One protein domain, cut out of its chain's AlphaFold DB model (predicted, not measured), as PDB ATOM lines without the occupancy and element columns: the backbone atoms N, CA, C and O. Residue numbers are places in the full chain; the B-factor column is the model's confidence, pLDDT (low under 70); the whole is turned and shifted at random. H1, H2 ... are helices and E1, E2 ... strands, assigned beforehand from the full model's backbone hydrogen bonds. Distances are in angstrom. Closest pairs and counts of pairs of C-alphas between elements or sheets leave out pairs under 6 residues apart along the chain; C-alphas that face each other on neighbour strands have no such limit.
ATOM      1  N   ARG A 163     150.405 -10.918-156.473       96.62
ATOM      2  CA  ARG A 163     149.399 -10.767-157.532       96.62
ATOM      3  C   ARG A 163     149.902  -9.782-158.574       96.62
ATOM      4  O   ARG A 163     150.713  -8.919-158.245       96.62
ATOM      5  N   ASN A 164     149.372  -9.876-159.792       97.38
ATOM      6  CA  ASN A 164     149.703  -8.967-160.889       97.38
ATOM      7  C   ASN A 164     151.226  -8.855-161.127       97.38
ATOM      8  O   ASN A 164     151.785  -7.767-161.264       97.38
ATOM      9  N   LEU A 165     151.917  -9.997-161.101       98.06
ATOM     10  CA  LEU A 165     153.371 -10.068-161.176       98.06
ATOM     11  C   LEU A 165     153.874  -9.994-162.624       98.06
ATOM     12  O   LEU A 165     153.433 -10.754-163.486       98.06
ATOM     13  N   LEU A 166     154.863  -9.135-162.869       97.50
ATOM     14  CA  LEU A 166     155.608  -9.070-164.127       97.50
ATOM     15  C   LEU A 166     156.915  -9.852-163.978       97.50
ATOM     16  O   LEU A 166     157.865  -9.361-163.372       97.50
ATOM     17  N   LEU A 167     156.945 -11.081-164.496       97.69
ATOM     18  CA  LEU A 167     158.073 -12.002-164.334       97.69
ATOM     19  C   LEU A 167     158.741 -12.296-165.679       97.69
ATOM     20  O   LEU A 167     158.072 -12.583-166.670       97.69
ATOM     21  N   ASP A 168     160.072 -12.245-165.694       96.75
ATOM     22  CA  ASP A 168     160.867 -12.322-166.921       96.75
ATOM     23  C   ASP A 168     161.263 -13.773-167.269       96.75
ATOM     24  O   ASP A 168     161.044 -14.248-168.389       96.75
ATOM     25  N   HIS A 169     161.837 -14.502-166.303       98.12
ATOM     26  CA  HIS A 169     162.309 -15.883-166.474       98.12
ATOM     27  C   HIS A 169     161.966 -16.733-165.253       98.12
ATOM     28  O   HIS A 169     162.480 -16.498-164.160       98.12
ATOM     29  N   ILE A 170     161.119 -17.740-165.460       98.56
ATOM     30  CA  ILE A 170     160.678 -18.682-164.437       98.56
ATOM     31  C   ILE A 170     161.404 -20.013-164.597       98.56
ATOM     32  O   ILE A 170     161.381 -20.633-165.663       98.56
ATOM     33  N   GLN A 171     162.015 -20.466-163.506       98.62
ATOM     34  CA  GLN A 171     162.541 -21.816-163.379       98.62
ATOM     35  C   GLN A 171     161.625 -22.669-162.500       98.62
ATOM     36  O   GLN A 171     161.162 -22.212-161.454       98.62
ATOM     37  N   LEU A 172     161.374 -23.897-162.947       98.50
ATOM     38  CA  LEU A 172     160.479 -24.859-162.312       98.50
ATOM     39  C   LEU A 172     161.260 -26.116-161.928       98.50
ATOM     40  O   LEU A 172     162.057 -26.609-162.731       98.50
ATOM     41  N   ASP A 173     161.030 -26.626-160.722       97.81
ATOM     42  CA  ASP A 173     161.600 -27.891-160.250       97.81
ATOM     43  C   ASP A 173     160.780 -28.457-159.087       97.81
ATOM     44  O   ASP A 173     160.039 -27.733-158.404       97.81
ATOM     45  N   GLU A 174     160.965 -29.751-158.828       96.19
ATOM     46  CA  GLU A 174     160.389 -30.432-157.675       96.19
ATOM     47  C   GLU A 174     161.456 -30.922-156.702       96.19
ATOM     48  O   GLU A 174     162.438 -31.581-157.049       96.19
ATOM     49  N   LEU A 175     161.198 -30.689-155.422       94.94
ATOM     50  CA  LEU A 175     162.040 -31.144-154.335       94.94
ATOM     51  C   LEU A 175     161.404 -32.338-153.626       94.94
ATOM     52  O   LEU A 175     160.347 -32.215-153.013       94.94
ATOM     53  N   TRP A 176     162.084 -33.482-153.634       93.50
ATOM     54  CA  TRP A 176     161.643 -34.655-152.872       93.50
ATOM     55  C   TRP A 176     161.710 -34.418-151.352       93.50
ATOM     56  O   TRP A 176     162.725 -33.922-150.831       93.50
ATOM     57  N   GLY A 177     160.659 -34.847-150.656       90.19
ATOM     58  CA  GLY A 177     160.526 -34.925-149.205       90.19
ATOM     59  C   GLY A 177     159.794 -36.202-148.773       90.19
ATOM     60  O   GLY A 177     159.287 -36.963-149.595       90.19
ATOM     61  N   ASN A 178     159.746 -36.447-147.464       87.38
ATOM     62  CA  ASN A 178     159.145 -37.652-146.890       87.38
ATOM     63  C   ASN A 178     158.309 -37.301-145.654       87.38
ATOM     64  O   ASN A 178     158.734 -36.482-144.833       87.38
ATOM     65  N   ILE A 179     157.139 -37.926-145.532       87.69
ATOM     66  CA  ILE A 179     156.250 -37.804-144.377       87.69
ATOM     67  C   ILE A 179     156.370 -39.047-143.489       87.69
ATOM     68  O   ILE A 179     156.043 -40.158-143.902       87.69
ATOM     69  N   LYS A 180     156.776 -38.849-142.227       84.69
ATOM     70  CA  LYS A 180     157.149 -39.935-141.307       84.69
ATOM     71  C   LYS A 180     156.020 -40.934-141.057       84.69
ATOM     72  O   LYS A 180     156.269 -42.134-141.081       84.69
ATOM     73  N   ARG A 181     154.794 -40.466-140.776       81.12
ATOM     74  CA  ARG A 181     153.705 -41.360-140.325       81.12
ATOM     75  C   ARG A 181     153.086 -42.178-141.452       81.12
ATOM     76  O   ARG A 181     152.688 -43.308-141.206       81.12
ATOM     77  N   SER A 182     152.988 -41.620-142.654       78.00
ATOM     78  CA  SER A 182     152.428 -42.322-143.814       78.00
ATOM     79  C   SER A 182     153.485 -43.055-144.640       78.00
ATOM     80  O   SER A 182     153.117 -43.778-145.558       78.00
ATOM     81  N   ALA A 183     154.777 -42.828-144.364       76.44
ATOM     82  CA  ALA A 183     155.886 -43.196-145.246       76.44
ATOM     83  C   ALA A 183     155.672 -42.729-146.704       76.44
ATOM     84  O   ALA A 183     156.251 -43.290-147.634       76.44
ATOM     85  N   ALA A 184     154.829 -41.709-146.904       78.81
ATOM     86  CA  ALA A 184     154.476 -41.219-148.223       78.81
ATOM     87  C   ALA A 184     155.578 -40.301-148.748       78.81
ATOM     88  O   ALA A 184     156.053 -39.394-148.053       78.81
ATOM     89  N   GLU A 185     155.950 -40.524-150.004       86.75
ATOM     90  CA  GLU A 185     156.770 -39.583-150.747       86.75
ATOM     91  C   GLU A 185     155.936 -38.351-151.089       86.75
ATOM     92  O   GLU A 185     154.822 -38.453-151.602       86.75
ATOM     93  N   VAL A 186     156.494 -37.176-150.819       92.94
ATOM     94  CA  VAL A 186     155.884 -35.897-151.181       92.94
ATOM     95  C   VAL A 186     156.881 -35.066-151.961       92.94
ATOM     96  O   VAL A 186     158.093 -35.158-151.762       92.94
ATOM     97  N   TRP A 187     156.366 -34.236-152.853       96.38
ATOM     98  CA  TRP A 187     157.166 -33.365-153.694       96.38
ATOM     99  C   TRP A 187     156.760 -31.923-153.440       96.38
ATOM    100  O   TRP A 187     155.577 -31.588-153.481       96.38
ATOM    101  N   VAL A 188     157.748 -31.080-153.151       97.75
ATOM    102  CA  VAL A 188     157.571 -29.632-153.061       97.75
ATOM    103  C   VAL A 188     157.849 -29.057-154.441       97.75
ATOM    104  O   VAL A 188     158.994 -29.018-154.887       97.75
ATOM    105  N   TRP A 189     156.797 -28.652-155.130       98.44
ATOM    106  CA  TRP A 189     156.858 -28.026-156.439       98.44
ATOM    107  C   TRP A 189     157.112 -26.537-156.274       98.44
ATOM    108  O   TRP A 189     156.422 -25.878-155.493       98.44
ATOM    109  N   THR A 190     158.085 -26.001-157.007       98.38
ATOM    110  CA  THR A 190     158.467 -24.589-156.900       98.38
ATOM    111  C   THR A 190     158.540 -23.926-158.265       98.38
ATOM    112  O   THR A 190     159.040 -24.503-159.229       98.38
ATOM    113  N   ALA A 191     158.070 -22.682-158.324       98.50
ATOM    114  CA  ALA A 191     158.358 -21.753-159.405       98.50
ATOM    115  C   ALA A 191     159.160 -20.590-158.825       98.50
ATOM    116  O   ALA A 191     158.720 -19.979-157.852       98.50
ATOM    117  N   THR A 192     160.319 -20.281-159.404       98.50
ATOM    118  CA  THR A 192     161.172 -19.167-158.965       98.50
ATOM    119  C   THR A 192     161.555 -18.269-160.125       98.50
ATOM    120  O   THR A 192     161.806 -18.745-161.233       98.50
ATOM    121  N   GLU A 193     161.594 -16.967-159.872       97.94
ATOM    122  CA  GLU A 193     161.963 -15.969-160.866       97.94
ATOM    123  C   GLU A 193     163.463 -15.642-160.778       97.94
ATOM    124  O   GLU A 193     164.017 -15.388-159.707       97.94
ATOM    125  N   ALA A 194     164.151 -15.683-161.918       96.44
ATOM    126  CA  ALA A 194     165.609 -15.646-161.976       96.44
ATOM    127  C   ALA A 194     166.231 -14.317-161.511       96.44
ATOM    128  O   ALA A 194     167.328 -14.332-160.943       96.44
ATOM    129  N   LYS A 195     165.584 -13.174-161.751       95.00
ATOM    130  CA  LYS A 195     166.149 -11.830-161.547       95.00
ATOM    131  C   LYS A 195     166.017 -11.350-160.104       95.00
ATOM    132  O   LYS A 195     166.985 -10.894-159.504       95.00
ATOM    133  N   THR A 196     164.827 -11.483-159.542       96.69
ATOM    134  CA  THR A 196     164.402 -11.008-158.220       96.69
ATOM    135  C   THR A 196     164.392 -12.117-157.173       96.69
ATOM    136  O   THR A 196     164.315 -11.824-155.982       96.69
ATOM    137  N   LYS A 197     164.518 -13.385-157.595       98.12
ATOM    138  CA  LYS A 197     164.535 -14.584-156.736       98.12
ATOM    139  C   LYS A 197     163.234 -14.820-155.977       98.12
ATOM    140  O   LYS A 197     163.207 -15.609-155.036       98.12
ATOM    141  N   ILE A 198     162.152 -14.134-156.339       98.44
ATOM    142  CA  ILE A 198     160.863 -14.389-155.711       98.44
ATOM    143  C   ILE A 198     160.327 -15.760-156.121       98.44
ATOM    144  O   ILE A 198     160.658 -16.295-157.176       98.44
ATOM    145  N   ILE A 199     159.472 -16.313-155.269       98.75
ATOM    146  CA  ILE A 199     158.900 -17.649-155.431       98.75
ATOM    147  C   ILE A 199     157.390 -17.447-155.541       98.75
ATOM    148  O   ILE A 199     156.717 -17.378-154.507       98.75
ATOM    149  N   PRO A 200     156.853 -17.229-156.753       98.31
ATOM    150  CA  PRO A 200     155.426 -17.008-156.942       98.31
ATOM    151  C   PRO A 200     154.576 -18.221-156.584       98.31
ATOM    152  O   PRO A 200     153.436 -18.020-156.205       98.31
ATOM    153  N   VAL A 201     155.095 -19.451-156.676       98.56
ATOM    154  CA  VAL A 201     154.324 -20.662-156.351       98.56
ATOM    155  C   VAL A 201     155.182 -21.647-155.573       98.56
ATOM    156  O   VAL A 201     156.312 -21.948-155.969       98.56
ATOM    157  N   ILE A 202     154.610 -22.170-154.487       98.31
ATOM    158  CA  ILE A 202     155.106 -23.341-153.770       98.31
ATOM    159  C   ILE A 202     153.924 -24.233-153.382       98.31
ATOM    160  O   ILE A 202     153.007 -23.796-152.691       98.31
ATOM    161  N   GLN A 203     153.924 -25.482-153.841       98.12
ATOM    162  CA  GLN A 203     152.874 -26.455-153.527       98.12
ATOM    163  C   GLN A 203     153.488 -27.784-153.094       98.12
ATOM    164  O   GLN A 203     154.583 -28.139-153.524       98.12
ATOM    165  N   VAL A 204     152.781 -28.532-152.248       97.31
ATOM    166  CA  VAL A 204     153.193 -29.872-151.812       97.31
ATOM    167  C   VAL A 204     152.187 -30.888-152.326       97.31
ATOM    168  O   VAL A 204     150.992 -30.755-152.073       97.31
ATOM    169  N   GLY A 205     152.665 -31.917-153.017       95.50
ATOM    170  CA  GLY A 205     151.799 -32.951-153.567       95.50
ATOM    171  C   GLY A 205     152.563 -34.096-154.214       95.50
ATOM    172  O   GLY A 205     153.772 -34.245-154.046       95.50
ATOM    173  N   GLU A 206     151.841 -34.925-154.960       94.75
ATOM    174  CA  GLU A 206     152.421 -36.020-155.734       94.75
ATOM    175  C   GLU A 206     153.252 -35.502-156.916       94.75
ATOM    176  O   GLU A 206     153.038 -34.395-157.419       94.75
ATOM    177  N   ARG A 207     154.156 -36.341-157.438       95.81
ATOM    178  CA  ARG A 207     154.866 -36.056-158.692       95.81
ATOM    179  C   ARG A 207     154.021 -36.444-159.911       95.81
ATOM    180  O   ARG A 207     154.381 -37.350-160.659       95.81
ATOM    181  N   SER A 208     152.864 -35.800-160.066       96.31
ATOM    182  CA  SER A 208     151.829 -36.163-161.044       96.31
ATOM    183  C   SER A 208     151.441 -35.013-161.977       96.31
ATOM    184  O   SER A 208     151.711 -33.839-161.713       96.31
ATOM    185  N   GLN A 209     150.833 -35.342-163.126       97.50
ATOM    186  CA  GLN A 209     150.453 -34.348-164.143       97.50
ATOM    187  C   GLN A 209     149.429 -33.346-163.597       97.50
ATOM    188  O   GLN A 209     149.488 -32.164-163.930       97.50
ATOM    189  N   ALA A 210     148.516 -33.817-162.744       97.00
ATOM    190  CA  ALA A 210     147.533 -32.977-162.072       97.00
ATOM    191  C   ALA A 210     148.202 -31.922-161.179       97.00
ATOM    192  O   ALA A 210     147.760 -30.776-161.154       97.00
ATOM    193  N   MET A 211     149.304 -32.279-160.509       97.50
ATOM    194  CA  MET A 211     150.055 -31.336-159.681       97.50
ATOM    195  C   MET A 211     150.782 -30.283-160.518       97.50
ATOM    196  O   MET A 211     150.685 -29.097-160.220       97.50
ATOM    197  N   ALA A 212     151.409 -30.679-161.630       98.31
ATOM    198  CA  ALA A 212     151.994 -29.718-162.566       98.31
ATOM    199  C   ALA A 212     150.940 -28.733-163.109       98.31
ATOM    200  O   ALA A 212     151.207 -27.537-163.203       98.31
ATOM    201  N   TYR A 213     149.730 -29.211-163.423       98.56
ATOM    202  CA  TYR A 213     148.620 -28.334-163.801       98.56
ATOM    203  C   TYR A 213     148.240 -27.366-162.678       98.56
ATOM    204  O   TYR A 213     148.146 -26.176-162.943       98.56
ATOM    205  N   SER A 214     148.097 -27.842-161.438       98.31
ATOM    206  CA  SER A 214     147.802 -26.995-160.272       98.31
ATOM    207  C   SER A 214     148.841 -25.883-160.071       98.31
ATOM    208  O   SER A 214     148.482 -24.725-159.864       98.31
ATOM    209  N   VAL A 215     150.130 -26.214-160.190       98.62
ATOM    210  CA  VAL A 215     151.243 -25.261-160.041       98.62
ATOM    211  C   VAL A 215     151.216 -24.194-161.133       98.62
ATOM    212  O   VAL A 215     151.376 -23.011-160.841       98.62
ATOM    213  N   LEU A 216     151.010 -24.588-162.394       98.50
ATOM    214  CA  LEU A 216     150.972 -23.637-163.509       98.50
ATOM    215  C   LEU A 216     149.683 -22.810-163.530       98.50
ATOM    216  O   LEU A 216     149.732 -21.650-163.935       98.50
ATOM    217  N   HIS A 217     148.575 -23.370-163.048       98.38
ATOM    218  CA  HIS A 217     147.319 -22.655-162.838       98.38
ATOM    219  C   HIS A 217     147.498 -21.519-161.835       98.38
ATOM    220  O   HIS A 217     147.216 -20.361-162.139       98.38
ATOM    221  N   GLU A 218     148.055 -21.835-160.662       98.31
ATOM    222  CA  GLU A 218     148.351 -20.834-159.639       98.31
ATOM    223  C   GLU A 218     149.392 -19.816-160.122       98.31
ATOM    224  O   GLU A 218     149.258 -18.621-159.874       98.31
ATOM    225  N   LEU A 219     150.418 -20.253-160.860       98.56
ATOM    226  CA  LEU A 219     151.388 -19.317-161.421       98.56
ATOM    227  C   LEU A 219     150.692 -18.334-162.360       98.56
ATOM    228  O   LEU A 219     150.896 -17.129-162.235       98.56
ATOM    229  N   LYS A 220     149.858 -18.835-163.278       97.88
ATOM    230  CA  LYS A 220     149.153 -18.006-164.254       97.88
ATOM    231  C   LYS A 220     148.223 -16.997-163.581       97.88
ATOM    232  O   LYS A 220     148.205 -15.854-164.028       97.88
ATOM    233  N   SER A 221     147.524 -17.375-162.509       97.00
ATOM    234  CA  SER A 221     146.625 -16.468-161.776       97.00
ATOM    235  C   SER A 221     147.354 -15.371-160.990       97.00
ATOM    236  O   SER A 221     146.768 -14.334-160.682       97.00
ATOM    237  N   ARG A 222     148.643 -15.564-160.678       98.00
ATOM    238  CA  ARG A 222     149.485 -14.561-160.003       98.00
ATOM    239  C   ARG A 222     150.177 -13.596-160.969       98.00
ATOM    240  O   ARG A 222     150.612 -12.527-160.538       98.00
ATOM    241  N   LEU A 223     150.307 -13.955-162.245       98.31
ATOM    242  CA  LEU A 223     150.923 -13.109-163.268       98.31
ATOM    243  C   LEU A 223     150.012 -11.940-163.661       98.31
ATOM    244  O   LEU A 223     148.791 -12.047-163.618       98.31
ATOM    245  N   ALA A 224     150.619 -10.829-164.071       97.38
ATOM    246  CA  ALA A 224     149.901  -9.725-164.695       97.38
ATOM    247  C   ALA A 224     149.290 -10.143-166.040       97.38
ATOM    248  O   ALA A 224     149.816 -11.025-166.735       97.38
ATOM    249  N   ASP A 225     148.219  -9.464-166.443       94.19
ATOM    250  CA  ASP A 225     147.612  -9.670-167.756       94.19
ATOM    251  C   ASP A 225     148.637  -9.439-168.874       94.19
ATOM    252  O   ASP A 225     149.441  -8.507-168.845       94.19
ATOM    253  N   GLY A 226     148.657 -10.348-169.851       92.75
ATOM    254  CA  GLY A 226     149.633 -10.330-170.945       92.75
ATOM    255  C   GLY A 226     151.068 -10.724-170.561       92.75
ATOM    256  O   GLY A 226     151.911 -10.848-171.449       92.75
ATOM    257  N   CYS A 227     151.372 -10.981-169.283       96.50
ATOM    258  CA  CYS A 227     152.700 -11.437-168.885       96.50
ATOM    259  C   CYS A 227     152.982 -12.853-169.423       96.50
ATOM    260  O   CYS A 227     152.248 -13.810-169.146       96.50
ATOM    261  N   LEU A 228     154.073 -12.973-170.189       97.00
ATOM    262  CA  LEU A 228     154.560 -14.220-170.776       97.00
ATOM    263  C   LEU A 228     156.058 -14.408-170.461       97.00
ATOM    264  O   LEU A 228     156.918 -13.932-171.223       97.00
ATOM    265  N   PRO A 229     156.377 -15.078-169.338       97.56
ATOM    266  CA  PRO A 229     157.753 -15.360-168.946       97.56
ATOM    267  C   PRO A 229     158.433 -16.360-169.888       97.56
ATOM    268  O   PRO A 229     157.784 -17.165-170.558       97.56
ATOM    269  N   ILE A 230     159.765 -16.356-169.888       98.25
ATOM    270  CA  ILE A 230     160.560 -17.488-170.378       98.25
ATOM    271  C   ILE A 230     160.462 -18.608-169.341       98.25
ATOM    272  O   ILE A 230     160.585 -18.337-168.147       98.25
ATOM    273  N   PHE A 231     160.314 -19.860-169.769       98.56
ATOM    274  CA  PHE A 231     160.298 -21.012-168.868       98.56
ATOM    275  C   PHE A 231     161.547 -21.877-169.013       98.56
ATOM    276  O   PHE A 231     162.042 -22.136-170.115       98.56
ATOM    277  N   SER A 232     162.054 -22.378-167.889       98.12
ATOM    278  CA  SER A 232     163.038 -23.462-167.873       98.12
ATOM    279  C   SER A 232     162.719 -24.478-166.785       98.12
ATOM    280  O   SER A 232     162.361 -24.100-165.677       98.12
ATOM    281  N   SER A 233     162.860 -25.764-167.082       97.75
ATOM    282  CA  SER A 233     162.673 -26.826-166.090       97.75
ATOM    283  C   SER A 233     163.682 -27.951-166.277       97.75
ATOM    284  O   SER A 233     164.455 -27.971-167.243       97.75
ATOM    285  N   ASP A 234     163.643 -28.922-165.370       93.19
ATOM    286  CA  ASP A 234     164.291 -30.210-165.574       93.19
ATOM    287  C   ASP A 234     163.593 -31.025-166.694       93.19
ATOM    288  O   ASP A 234     162.703 -30.546-167.410       93.19
ATOM    289  N   GLY A 235     164.012 -32.279-166.864       92.00
ATOM    290  CA  GLY A 235     163.465 -33.193-167.865       92.00
ATOM    291  C   GLY A 235     162.054 -33.729-167.577       92.00
ATOM    292  O   GLY A 235     161.611 -34.626-168.303       92.00
ATOM    293  N   LEU A 236     161.329 -33.253-166.556       94.62
ATOM    294  CA  LEU A 236     159.992 -33.757-166.262       94.62
ATOM    295  C   LEU A 236     158.995 -33.331-167.350       94.62
ATOM    296  O   LEU A 236     158.620 -32.168-167.494       94.62
ATOM    297  N   LYS A 237     158.481 -34.314-168.101       95.19
ATOM    298  CA  LYS A 237     157.510 -34.096-169.194       95.19
ATOM    299  C   LYS A 237     156.228 -33.367-168.771       95.19
ATOM    300  O   LYS A 237     155.505 -32.864-169.623       95.19
ATOM    301  N   HIS A 238     155.925 -33.345-167.474       97.50
ATOM    302  CA  HIS A 238     154.675 -32.809-166.949       97.50
ATOM    303  C   HIS A 238     154.573 -31.296-167.134       97.50
ATOM    304  O   HIS A 238     153.497 -30.791-167.465       97.50
ATOM    305  N   TYR A 239     155.707 -30.597-167.024       97.94
ATOM    306  CA  TYR A 239     155.786 -29.165-167.282       97.94
ATOM    307  C   TYR A 239     155.452 -28.805-168.718       97.94
ATOM    308  O   TYR A 239     154.781 -27.807-168.934       97.94
ATOM    309  N   PHE A 240     155.835 -29.624-169.702       97.88
ATOM    310  CA  PHE A 240     155.475 -29.349-171.094       97.88
ATOM    311  C   PHE A 240     153.957 -29.279-171.280       97.88
ATOM    312  O   PHE A 240     153.439 -28.318-171.848       97.88
ATOM    313  N   TYR A 241     153.234 -30.272-170.764       98.12
ATOM    314  CA  TYR A 241     151.778 -30.295-170.870       98.12
ATOM    315  C   TYR A 241     151.133 -29.188-170.033       98.12
ATOM    316  O   TYR A 241     150.230 -28.515-170.518       98.12
ATOM    317  N   ALA A 242     151.635 -28.937-168.821       98.25
ATOM    318  CA  ALA A 242     151.102 -27.892-167.959       98.25
ATOM    319  C   ALA A 242     151.320 -26.485-168.524       98.25
ATOM    320  O   ALA A 242     150.372 -25.715-168.609       98.25
ATOM    321  N   ILE A 243     152.527 -26.157-168.979       98.44
ATOM    322  CA  ILE A 243     152.836 -24.853-169.574       98.44
ATOM    323  C   ILE A 243     151.989 -24.638-170.835       98.44
ATOM    324  O   ILE A 243     151.327 -23.611-170.960       98.44
ATOM    325  N   THR A 244     151.950 -25.611-171.752       97.94
ATOM    326  CA  THR A 244     151.192 -25.451-173.007       97.94
ATOM    327  C   THR A 244     149.681 -25.344-172.799       97.94
ATOM    328  O   THR A 244     149.026 -24.660-173.583       97.94
ATOM    329  N   ALA A 245     149.146 -25.937-171.726       97.75
ATOM    330  CA  ALA A 245     147.741 -25.808-171.339       97.75
ATOM    331  C   ALA A 245     147.363 -24.428-170.781       97.75
ATOM    332  O   ALA A 245     146.204 -24.051-170.873       97.75
ATOM    333  N   HIS A 246     148.307 -23.671-170.213       97.50
ATOM    334  CA  HIS A 246     148.016 -22.372-169.584       97.50
ATOM    335  C   HIS A 246     148.488 -21.172-170.417       97.50
ATOM    336  O   HIS A 246     148.000 -20.056-170.240       97.50
ATOM    337  N   PHE A 247     149.436 -21.388-171.332       97.25
ATOM    338  CA  PHE A 247     150.015 -20.348-172.179       97.25
ATOM    339  C   PHE A 247     149.694 -20.602-173.656       97.25
ATOM    340  O   PHE A 247     150.577 -20.821-174.490       97.25
ATOM    341  N   GLY A 248     148.405 -20.514-173.974       95.50
ATOM    342  CA  GLY A 248     147.872 -20.567-175.329       95.50
ATOM    343  C   GLY A 248     146.530 -19.848-175.444       95.50
ATOM    344  O   GLY A 248     146.139 -19.103-174.545       95.50
ATOM    345  N   PHE A 249     145.851 -20.056-176.566       94.94
ATOM    346  CA  PHE A 249     144.548 -19.485-176.884       94.94
ATOM    347  C   PHE A 249     143.774 -20.389-177.848       94.94
ATOM    348  O   PHE A 249     144.358 -21.168-178.607       94.94
ATOM    349  N   TRP A 250     142.446 -20.266-177.851       94.62
ATOM    350  CA  TRP A 250     141.606 -20.884-178.876       94.62
ATOM    351  C   TRP A 250     141.590 -20.013-180.127       94.62
ATOM    352  O   TRP A 250     141.150 -18.866-180.096       94.62
ATOM    353  N   HIS A 251     142.052 -20.575-181.237       93.56
ATOM    354  CA  HIS A 251     141.955 -19.981-182.560       93.56
ATOM    355  C   HIS A 251     140.810 -20.646-183.326       93.56
ATOM    356  O   HIS A 251     140.709 -21.872-183.339       93.56
ATOM    357  N   GLN A 252     139.953 -19.855-183.969       92.81
ATOM    358  CA  GLN A 252     138.932 -20.349-184.890       92.81
ATOM    359  C   GLN A 252     139.482 -20.241-186.321       92.81
ATOM    360  O   GLN A 252     139.573 -19.125-186.832       92.81
ATOM    361  N   PRO A 253     139.860 -21.354-186.973       89.31
ATOM    362  CA  PRO A 253     140.338 -21.313-188.351       89.31
ATOM    363  C   PRO A 253     139.188 -21.001-189.308       89.31
ATOM    364  O   PRO A 253     138.061 -21.432-189.069       89.31
ATOM    365  N   GLU A 254     139.489 -20.358-190.436       88.88
ATOM    366  CA  GLU A 254     138.494 -20.050-191.478       88.88
ATOM    367  C   GLU A 254     137.815 -21.312-192.035       88.88
ATOM    368  O   GLU A 254     136.619 -21.316-192.315       88.88
ATOM    369  N   VAL A 255     138.569 -22.410-192.156       85.38
ATOM    370  CA  VAL A 255     138.102 -23.659-192.786       85.38
ATOM    371  C   VAL A 255     137.597 -24.688-191.763       85.38
ATOM    372  O   VAL A 255     136.802 -25.570-192.094       85.38
ATOM    373  N   ALA A 256     138.040 -24.621-190.505       79.75
ATOM    374  CA  ALA A 256     137.707 -25.645-189.518       79.75
ATOM    375  C   ALA A 256     136.417 -25.309-188.765       79.75
ATOM    376  O   ALA A 256     136.247 -24.217-188.238       79.75
ATOM    377  N   LYS A 257     135.533 -26.300-188.604       80.88
ATOM    378  CA  LYS A 257     134.265 -26.127-187.869       80.88
ATOM    379  C   LYS A 257     134.427 -25.969-186.352       80.88
ATOM    380  O   LYS A 257     133.461 -25.622-185.684       80.88
ATOM    381  N   LYS A 258     135.597 -26.279-185.784       88.38
ATOM    382  CA  LYS A 258     135.835 -26.258-184.332       88.38
ATOM    383  C   LYS A 258     137.062 -25.406-183.997       88.38
ATOM    384  O   LYS A 258     138.057 -25.529-184.716       88.38
ATOM    385  N   PRO A 259     137.025 -24.634-182.894       91.75
ATOM    386  CA  PRO A 259     138.202 -23.944-182.392       91.75
ATOM    387  C   PRO A 259     139.333 -24.935-182.110       91.75
ATOM    388  O   PRO A 259     139.095 -26.026-181.580       91.75
ATOM    389  N   ILE A 260     140.563 -24.542-182.428       92.69
ATOM    390  CA  ILE A 260     141.785 -25.297-182.145       92.69
ATOM    391  C   ILE A 260     142.611 -24.571-181.084       92.69
ATOM    392  O   ILE A 260     142.717 -23.347-181.096       92.69
ATOM    393  N   TRP A 261     143.192 -25.324-180.154       95.38
ATOM    394  CA  TRP A 261     144.098 -24.755-179.163       95.38
ATOM    395  C   TRP A 261     145.464 -24.499-179.794       95.38
ATOM    396  O   TRP A 261     146.067 -25.411-180.367       95.38
ATOM    397  N   MET A 262     145.958 -23.274-179.659       95.44
ATOM    398  CA  MET A 262     147.278 -22.861-180.111       95.44
ATOM    399  C   MET A 262     148.094 -22.354-178.932       95.44
ATOM    400  O   MET A 262     147.650 -21.508-178.164       95.44
ATOM    401  N   VAL A 263     149.317 -22.859-178.803       96.81
ATOM    402  CA  VAL A 263     150.306 -22.296-177.877       96.81
ATOM    403  C   VAL A 263     150.717 -20.917-178.389       96.81
ATOM    404  O   VAL A 263     150.835 -20.732-179.602       96.81
ATOM    405  N   TRP A 264     150.946 -19.953-177.491       96.31
ATOM    406  CA  TRP A 264     151.406 -18.622-177.899       96.31
ATOM    407  C   TRP A 264     152.684 -18.727-178.749       96.31
ATOM    408  O   TRP A 264     153.653 -19.327-178.281       96.31
ATOM    409  N   PRO A 265     152.738 -18.133-179.960       95.00
ATOM    410  CA  PRO A 265     153.920 -18.216-180.823       95.00
ATOM    411  C   PRO A 265     155.196 -17.672-180.168       95.00
ATOM    412  O   PRO A 265     156.290 -18.153-180.434       95.00
ATOM    413  N   SER A 266     155.044 -16.693-179.274       95.69
ATOM    414  CA  SER A 266     156.125 -16.076-178.504       95.69
ATOM    415  C   SER A 266     156.487 -16.824-177.214       95.69
ATOM    416  O   SER A 266     157.350 -16.361-176.465       95.69
ATOM    417  N   LEU A 267     155.844 -17.962-176.912       97.62
ATOM    418  CA  LEU A 267     156.171 -18.758-175.733       97.62
ATOM    419  C   LEU A 267     157.536 -19.424-175.903       97.62
ATOM    420  O   LEU A 267     157.748 -20.234-176.803       97.62
ATOM    421  N   LEU A 268     158.424 -19.152-174.951       98.19
ATOM    422  CA  LEU A 268     159.755 -19.737-174.888       98.19
ATOM    423  C   LEU A 268     159.835 -20.709-173.716       98.19
ATOM    424  O   LEU A 268     159.713 -20.310-172.558       98.19
ATOM    425  N   TYR A 269     160.076 -21.983-174.014       98.31
ATOM    426  CA  TYR A 269     160.238 -23.015-172.992       98.31
ATOM    427  C   TYR A 269     161.376 -23.972-173.346       98.31
ATOM    428  O   TYR A 269     161.388 -24.576-174.421       98.31
ATOM    429  N   GLY A 270     162.326 -24.114-172.420       97.44
ATOM    430  CA  GLY A 270     163.467 -25.016-172.536       97.44
ATOM    431  C   GLY A 270     163.577 -25.996-171.367       97.44
ATOM    432  O   GLY A 270     163.183 -25.694-170.245       97.44
ATOM    433  N   GLN A 271     164.160 -27.163-171.617       97.12
ATOM    434  CA  GLN A 271     164.470 -28.169-170.605       97.12
ATOM    435  C   GLN A 271     165.967 -28.423-170.497       97.12
ATOM    436  O   GLN A 271     166.692 -28.417-171.496       97.12
ATOM    437  N   VAL A 272     166.394 -28.725-169.272       96.31
ATOM    438  CA  VAL A 272     167.720 -29.246-168.949       96.31
ATOM    439  C   VAL A 272     167.587 -30.726-168.608       96.31
ATOM    440  O   VAL A 272     167.091 -31.103-167.549       96.31
ATOM    441  N   ILE A 273     168.045 -31.590-169.509       93.62
ATOM    442  CA  ILE A 273     167.963 -33.043-169.365       93.62
ATOM    443  C   ILE A 273     169.318 -33.565-168.887       93.62
ATOM    444  O   ILE A 273     170.328 -33.477-169.588       93.62
ATOM    445  N   LYS A 274     169.340 -34.118-167.672       90.62
ATOM    446  CA  LYS A 274     170.539 -34.679-167.040       90.62
ATOM    447  C   LYS A 274     170.606 -36.188-167.272       90.62
ATOM    448  O   LYS A 274     169.817 -36.946-166.711       90.62
ATOM    449  N   HIS A 275     171.581 -36.632-168.056       91.88
ATOM    450  CA  HIS A 275     171.839 -38.048-168.315       91.88
ATOM    451  C   HIS A 275     172.787 -38.605-167.255       91.88
ATOM    452  O   HIS A 275     173.899 -38.101-167.078       91.88
ATOM    453  N   HIS A 276     172.355 -39.655-166.559       90.25
ATOM    454  CA  HIS A 276     173.133 -40.297-165.504       90.25
ATOM    455  C   HIS A 276     173.485 -41.735-165.878       90.25
ATOM    456  O   HIS A 276     172.642 -42.482-166.364       90.25
ATOM    457  N   GLN A 277     174.709 -42.150-165.563       92.88
ATOM    458  CA  GLN A 277     175.146 -43.537-165.658       92.88
ATOM    459  C   GLN A 277     175.809 -43.926-164.340       92.88
ATOM    460  O   GLN A 277     176.683 -43.217-163.846       92.88
ATOM    461  N   ARG A 278     175.368 -45.033-163.725       91.75
ATOM    462  CA  ARG A 278     175.868 -45.492-162.411       91.75
ATOM    463  C   ARG A 278     175.901 -44.365-161.357       91.75
ATOM    464  O   ARG A 278     176.883 -44.208-160.638       91.75
ATOM    465  N   ARG A 279     174.828 -43.560-161.289       87.75
ATOM    466  CA  ARG A 279     174.666 -42.379-160.403       87.75
ATOM    467  C   ARG A 279     175.649 -41.220-160.641       87.75
ATOM    468  O   ARG A 279     175.644 -40.266-159.871       87.75
ATOM    469  N   LYS A 280     176.455 -41.259-161.703       91.06
ATOM    470  CA  LYS A 280     177.305 -40.142-162.133       91.06
ATOM    471  C   LYS A 280     176.633 -39.392-163.276       91.06
ATOM    472  O   LYS A 280     176.097 -40.018-164.189       91.06
ATOM    473  N   LEU A 281     176.652 -38.063-163.217       91.69
ATOM    474  CA  LEU A 281     176.208 -37.214-164.319       91.69
ATOM    475  C   LEU A 281     177.220 -37.336-165.464       91.69
ATOM    476  O   LEU A 281     178.392 -37.030-165.270       91.69
ATOM    477  N   ILE A 282     176.771 -37.794-166.633       95.38
ATOM    478  CA  ILE A 282     177.638 -38.004-167.805       95.38
ATOM    479  C   ILE A 282     177.429 -36.952-168.892       95.38
ATOM    480  O   ILE A 282     178.350 -36.645-169.642       95.38
ATOM    481  N   LYS A 283     176.218 -36.395-168.998       94.56
ATOM    482  CA  LYS A 283     175.864 -35.426-170.036       94.56
ATOM    483  C   LYS A 283     174.700 -34.562-169.575       94.56
ATOM    484  O   LYS A 283     173.762 -35.051-168.948       94.56
ATOM    485  N   VAL A 284     174.749 -33.287-169.939       93.56
ATOM    486  CA  VAL A 284     173.623 -32.361-169.825       93.56
ATOM    487  C   VAL A 284     173.204 -31.977-171.237       93.56
ATOM    488  O   VAL A 284     174.017 -31.503-172.024       93.56
ATOM    489  N   GLU A 285     171.947 -32.230-171.575       94.44
ATOM    490  CA  GLU A 285     171.340 -31.863-172.851       94.44
ATOM    491  C   GLU A 285     170.357 -30.715-172.628       94.44
ATOM    492  O   GLU A 285     169.551 -30.748-171.700       94.44
ATOM    493  N   GLN A 286     170.415 -29.701-173.485       95.25
ATOM    494  CA  GLN A 286     169.473 -28.585-173.482       95.25
ATOM    495  C   GLN A 286     168.521 -28.744-174.656       95.25
ATOM    496  O   GLN A 286     168.963 -28.886-175.797       95.25
ATOM    497  N   ARG A 287     167.219 -28.699-174.383       95.12
ATOM    498  CA  ARG A 287     166.185 -28.885-175.399       95.12
ATOM    499  C   ARG A 287     165.202 -27.727-175.369       95.12
ATOM    500  O   ARG A 287     164.591 -27.483-174.338       95.12
ATOM    501  N   VAL A 288     165.026 -27.043-176.495       96.62
ATOM    502  CA  VAL A 288     163.936 -26.073-176.676       96.62
ATOM    503  C   VAL A 288     162.680 -26.853-177.058       96.62
ATOM    504  O   VAL A 288     162.725 -27.681-177.967       96.62
ATOM    505  N   LEU A 289     161.588 -26.649-176.326       96.31
ATOM    506  CA  LEU A 289     160.303 -27.314-176.559       96.31
ATOM    507  C   LEU A 289     159.237 -26.379-177.131       96.31
ATOM    508  O   LEU A 289     158.325 -26.858-177.804       96.31
ATOM    509  N   CYS A 290     159.340 -25.078-176.860       96.75
ATOM    510  CA  CYS A 290     158.492 -24.044-177.451       96.75
ATOM    511  C   CYS A 290     159.351 -22.847-177.868       96.75
ATOM    512  O   CYS A 290     160.243 -22.443-177.111       96.75
ATOM    513  N   GLY A 291     159.042 -22.308-179.050       95.75
ATOM    514  CA  GLY A 291     159.737 -21.189-179.681       95.75
ATOM    515  C   GLY A 291     161.092 -21.549-180.290       95.75
ATOM    516  O   GLY A 291     161.511 -22.708-180.289       95.75
ATOM    517  N   GLU A 292     161.773 -20.534-180.816       95.56
ATOM    518  CA  GLU A 292     163.050 -20.694-181.505       95.56
ATOM    519  C   GLU A 292     164.243 -20.537-180.560       95.56
ATOM    520  O   GLU A 292     164.259 -19.726-179.628       95.56
ATOM    521  N   LYS A 293     165.311 -21.296-180.831       94.88
ATOM    522  CA  LYS A 293     166.534 -21.245-180.014       94.88
ATOM    523  C   LYS A 293     167.185 -19.859-180.037       94.88
ATOM    524  O   LYS A 293     167.714 -19.427-179.015       94.88
ATOM    525  N   ALA A 294     167.160 -19.176-181.182       95.69
ATOM    526  CA  ALA A 294     167.734 -17.839-181.329       95.69
ATOM    527  C   ALA A 294     167.022 -16.817-180.428       95.69
ATOM    528  O   ALA A 294     167.688 -16.084-179.692       95.69
ATOM    529  N   ASP A 295     165.688 -16.849-180.401       95.50
ATOM    530  CA  ASP A 295     164.871 -15.979-179.552       95.50
ATOM    531  C   ASP A 295     165.104 -16.267-178.072       95.50
ATOM    532  O   ASP A 295     165.277 -15.343-177.277       95.50
ATOM    533  N   PHE A 296     165.203 -17.548-177.703       95.12
ATOM    534  CA  PHE A 296     165.524 -17.964-176.340       95.12
ATOM    535  C   PHE A 296     166.845 -17.358-175.852       95.12
ATOM    536  O   PHE A 296     166.912 -16.761-174.774       95.12
ATOM    537  N   VAL A 297     167.900 -17.480-176.663       96.06
ATOM    538  CA  VAL A 297     169.229 -16.936-176.352       96.06
ATOM    539  C   VAL A 297     169.181 -15.411-176.268       96.06
ATOM    540  O   VAL A 297     169.720 -14.836-175.321       96.06
ATOM    541  N   SER A 298     168.540 -14.760-177.242       97.00
ATOM    542  CA  SER A 298     168.426 -13.301-177.316       97.00
ATOM    543  C   SER A 298     167.712 -12.729-176.089       97.00
ATOM    544  O   SER A 298     168.242 -11.852-175.406       97.00
ATOM    545  N   ARG A 299     166.553 -13.296-175.733       95.69
ATOM    546  CA  ARG A 299     165.722 -12.810-174.627       95.69
ATOM    547  C   ARG A 299     166.389 -13.037-173.271       95.69
ATOM    548  O   ARG A 299     166.366 -12.144-172.434       95.69
ATOM    549  N   LEU A 300     167.071 -14.168-173.067       96.12
ATOM    550  CA  LEU A 300     167.884 -14.375-171.862       96.12
ATOM    551  C   LEU A 300     169.047 -13.372-171.761       96.12
ATOM    552  O   LEU A 300     169.303 -12.846-170.679       96.12
ATOM    553  N   LYS A 301     169.747 -13.084-172.866       96.69
ATOM    554  CA  LYS A 301     170.829 -12.084-172.872       96.69
ATOM    555  C   LYS A 301     170.316 -10.676-172.578       96.69
ATOM    556  O   LYS A 301     170.972  -9.948-171.840       96.69
ATOM    557  N   ALA A 302     169.134 -10.316-173.080       95.94
ATOM    558  CA  ALA A 302     168.483  -9.042-172.769       95.94
ATOM    559  C   ALA A 302     168.181  -8.879-171.264       95.94
ATOM    560  O   ALA A 302     168.152  -7.760-170.759       95.94
ATOM    561  N   LEU A 303     168.028  -9.986-170.529       93.38
ATOM    562  CA  LEU A 303     167.883 -10.003-169.067       93.38
ATOM    563  C   LEU A 303     169.226  -9.974-168.314       93.38
ATOM    564  O   LEU A 303     169.243 -10.090-167.089       93.38
ATOM    565  N   GLY A 304     170.356  -9.858-169.016       93.38
ATOM    566  CA  GLY A 304     171.697  -9.934-168.429       93.38
ATOM    567  C   GLY A 304     172.130 -11.353-168.047       93.38
ATOM    568  O   GLY A 304     173.073 -11.521-167.275       93.38
ATOM    569  N   LEU A 305     171.447 -12.384-168.558       93.62
ATOM    570  CA  LEU A 305     171.786 -13.789-168.325       93.62
ATOM    571  C   LEU A 305     172.679 -14.336-169.451       93.62
ATOM    572  O   LEU A 305     172.865 -13.724-170.499       93.62
ATOM    573  N   THR A 306     173.227 -15.536-169.257       92.25
ATOM    574  CA  THR A 306     174.228 -16.133-170.165       92.25
ATOM    575  C   THR A 306     173.703 -16.481-171.563       92.25
ATOM    576  O   THR A 306     174.492 -16.782-172.458       92.25
ATOM    577  N   GLY A 307     172.382 -16.488-171.771       93.44
ATOM    578  CA  GLY A 307     171.757 -17.015-172.989       93.44
ATOM    579  C   GLY A 307     171.607 -18.540-173.006       93.44
ATOM    580  O   GLY A 307     171.099 -19.091-173.976       93.44
ATOM    581  N   ILE A 308     172.047 -19.234-171.952       93.25
ATOM    582  CA  ILE A 308     172.059 -20.698-171.874       93.25
ATOM    583  C   ILE A 308     170.853 -21.193-171.068       93.25
ATOM    584  O   ILE A 308     170.636 -20.740-169.941       93.25
ATOM    585  N   ILE A 309     170.120 -22.181-171.599       93.94
ATOM    586  CA  ILE A 309     169.045 -22.872-170.868       93.94
ATOM    587  C   ILE A 309     169.658 -23.599-169.670       93.94
ATOM    588  O   ILE A 309     170.489 -24.495-169.824       93.94
ATOM    589  N   ASN A 310     169.247 -23.209-168.470       94.38
ATOM    590  CA  ASN A 310     169.697 -23.809-167.223       94.38
ATOM    591  C   ASN A 310     168.573 -23.781-166.173       94.38
ATOM    592  O   ASN A 310     167.559 -23.111-166.360       94.38
ATOM    593  N   THR A 311     168.799 -24.487-165.069       95.25
ATOM    594  CA  THR A 311     167.916 -24.599-163.893       95.25
ATOM    595  C   THR A 311     168.655 -24.221-162.602       95.25
ATOM    596  O   THR A 311     168.284 -24.631-161.508       95.25
ATOM    597  N   SER A 312     169.747 -23.453-162.700       94.56
ATOM    598  CA  SER A 312     170.646 -23.225-161.561       94.56
ATOM    599  C   SER A 312     170.008 -22.408-160.431       94.56
ATOM    600  O   SER A 312     170.353 -22.607-159.264       94.56
ATOM    601  N   PHE A 313     169.060 -21.518-160.743       96.00
ATOM    602  CA  PHE A 313     168.381 -20.695-159.744       96.00
ATOM    603  C   PHE A 313     167.410 -21.526-158.910       96.00
ATOM    604  O   PHE A 313     167.438 -21.424-157.684       96.00
ATOM    605  N   VAL A 314     166.609 -22.386-159.546       96.81
ATOM    606  CA  VAL A 314     165.700 -23.287-158.824       96.81
ATOM    607  C   VAL A 314     166.456 -24.396-158.086       96.81
ATOM    608  O   VAL A 314     166.126 -24.722-156.950       96.81
ATOM    609  N   GLU A 315     167.570 -24.883-158.635       95.56
ATOM    610  CA  GLU A 315     168.443 -25.834-157.938       95.56
ATOM    611  C   GLU A 315     169.072 -25.229-156.672       95.56
ATOM    612  O   GLU A 315     169.132 -25.879-155.625       95.56
ATOM    613  N   ARG A 316     169.508 -23.963-156.725       96.06
ATOM    614  CA  ARG A 316     170.006 -23.250-155.540       96.06
ATOM    615  C   ARG A 316     168.889 -22.950-154.543       96.06
ATOM    616  O   ARG A 316     169.102 -23.053-153.332       96.06
ATOM    617  N   LEU A 317     167.701 -22.604-155.031       97.06
ATOM    618  CA  LEU A 317     166.525 -22.441-154.185       97.06
ATOM    619  C   LEU A 317     166.223 -23.735-153.421       97.06
ATOM    620  O   LEU A 317     166.035 -23.692-152.210       97.06
ATOM    621  N   ASN A 318     166.271 -24.885-154.089       96.25
ATOM    622  CA  ASN A 318     166.063 -26.191-153.472       96.25
ATOM    623  C   ASN A 318     167.023 -26.460-152.303       96.25
ATOM    624  O   ASN A 318     166.612 -27.010-151.282       96.25
ATOM    625  N   LEU A 319     168.286 -26.033-152.404       94.69
ATOM    626  CA  LEU A 319     169.223 -26.076-151.274       94.69
ATOM    627  C   LEU A 319     168.805 -25.115-150.153       94.69
ATOM    628  O   LEU A 319     168.769 -25.509-148.993       94.69
ATOM    629  N   THR A 320     168.414 -23.891-150.509       96.38
ATOM    630  CA  THR A 320     167.978 -22.862-149.549       96.38
ATOM    631  C   THR A 320     166.735 -23.293-148.761       96.38
ATOM    632  O   THR A 320     166.642 -23.030-147.562       96.38
ATOM    633  N   ILE A 321     165.793 -23.984-149.414       97.06
ATOM    634  CA  ILE A 321     164.616 -24.577-148.769       97.06
ATOM    635  C   ILE A 321     165.058 -25.639-147.763       97.06
ATOM    636  O   ILE A 321     164.613 -25.612-146.621       97.06
ATOM    637  N   ARG A 322     165.962 -26.552-148.145       94.56
ATOM    638  CA  ARG A 322     166.452 -27.602-147.233       94.56
ATOM    639  C   ARG A 322     167.213 -27.051-146.032       94.56
ATOM    640  O   ARG A 322     167.171 -27.670-144.976       94.56
ATOM    641  N   GLU A 323     167.904 -25.928-146.193       93.88
ATOM    642  CA  GLU A 323     168.572 -25.245-145.084       93.88
ATOM    643  C   GLU A 323     167.584 -24.573-144.131       93.88
ATOM    644  O   GLU A 323     167.807 -24.589-142.931       93.88
ATOM    645  N   GLY A 324     166.512 -23.961-144.642       95.44
ATOM    646  CA  GLY A 324     165.584 -23.199-143.804       95.44
ATOM    647  C   GLY A 324     164.376 -23.981-143.287       95.44
ATOM    648  O   GLY A 324     163.741 -23.549-142.330       95.44
ATOM    649  N   VAL A 325     164.056 -25.125-143.894       96.25
ATOM    650  CA  VAL A 325     162.944 -26.000-143.508       96.25
ATOM    651  C   VAL A 325     163.527 -27.307-142.993       96.25
ATOM    652  O   VAL A 325     163.804 -28.230-143.763       96.25
TER     653      VAL A 325
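This is residues 163 to 325 of the 408 residues of an uncharacterized protein of Geobacteraceae bacterium (UniProt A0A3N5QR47). A twisted sheet of six strands makes the middle layer, with H1 and H2 over one face and H3 and H4 over the other. The small hairpin of E5 and E6 reaches away from the sheet beyond H2 and makes one end of the long axis, and the turn between E1 and E2 lies at the other end. The printed part has 163 residues, with four named helices and eight named strands in the order E1 E2 E3 H1 E4 H2 E5 E6 E7 E8 H3 H4. The large sheet is mixed, in the order E3 E2 E1 E4 E7 E8, E5 and E6 form an antiparallel sheet of two, and the class is mixed, helices and strands. The whole is compact, with a radius of gyration of the C-alphas of 16.8 A, yet elongated in outline, spanning 56 by 36 by 35 A.

In the large sheet, E1 is residues 169 to 179, 31.7 A long, and begins at C-alpha 169 at (162.309, -15.883, -166.474). E2 is residues 184 to 193, 29.2 A, E3 is residues 201 to 205, and E4 is residues 230 to 234. E7 is residues 269 to 277, 26.4 A, and E8 is residues 280 to 290, 29.1 A; E8 bends by 51 degrees at residue 283. E5, residues 248 to 251, and E6, residues 260 to 263, make the small sheet; C-alpha 251 is at (141.955, -19.981, -182.560). H1 is residues 209 to 222, 20.2 A, and H2 is residues 237 to 246, 15.1 A. H3 is residues 293 to 302, 14.3 A, and H4 is residues 312 to 324, 18.5 A, ending at C-alpha 324 at (165.584, -23.199, -143.804).

E1, E2 and E3 form a meander, each strand the antiparallel neighbour of the one before; N 175 and O 188 are 2.8 A apart between E1 and E2, and N 189 and O 203 are 2.8 A apart between E3 and E2. E1 and E4 are parallel, with N 170 and O 230 at 2.8 A. E4 and E7 are parallel, with N 272 and O 233 at 2.9 A. E7 and E8 are a hairpin, with N 273 and O 285 at 2.8 A. E3, H1 and E4 form a split strand-helix-strand unit, two strands running the same way with E2 and E1 between them, and its crossover is right-handed. H1 is on the sheet at a height of 8.3 A, over E3 and E2; at 31 degrees to E2 on the local plane it is only just slantwise to the strands. H2, on the same face, is over E4 and E7 at a height of 9.3 A and runs along the strands. H1 and H2 touch, the same way at a steep tilt of 40 degrees; their closest C-alphas, those of Tyr 213 and Ala 242, are 4.9 A apart. H4, on the opposite face, is over E2 and E1 at a height of 8.9 A, slantwise to the strands; its closest C-alpha pair with E1 is Val 314 and Gln 171, 5.7 A. H3 is on the sheet at a height of 9.8 A, across the strands and only just over E7, where 3 of its 10 C-alphas fall. H3 and H4 are apart. E5 and E6 are a hairpin, with N 249 and O 262 at 2.8 A; the closest C-alphas of H2 and E6, those of Thr 244 and Val 263, are 5.9 A apart. In H1, H3 and H4 every O i to N i+4 pair is within hydrogen-bond range, and in H2 5 of 6 are.

The two C-alphas farthest apart, those of Arg 181 and Val 255, are 57.5 A apart. The printed part has no cut, and no link is long. The mean pLDDT of the printed part is 95.0, and no printed residue is under 70.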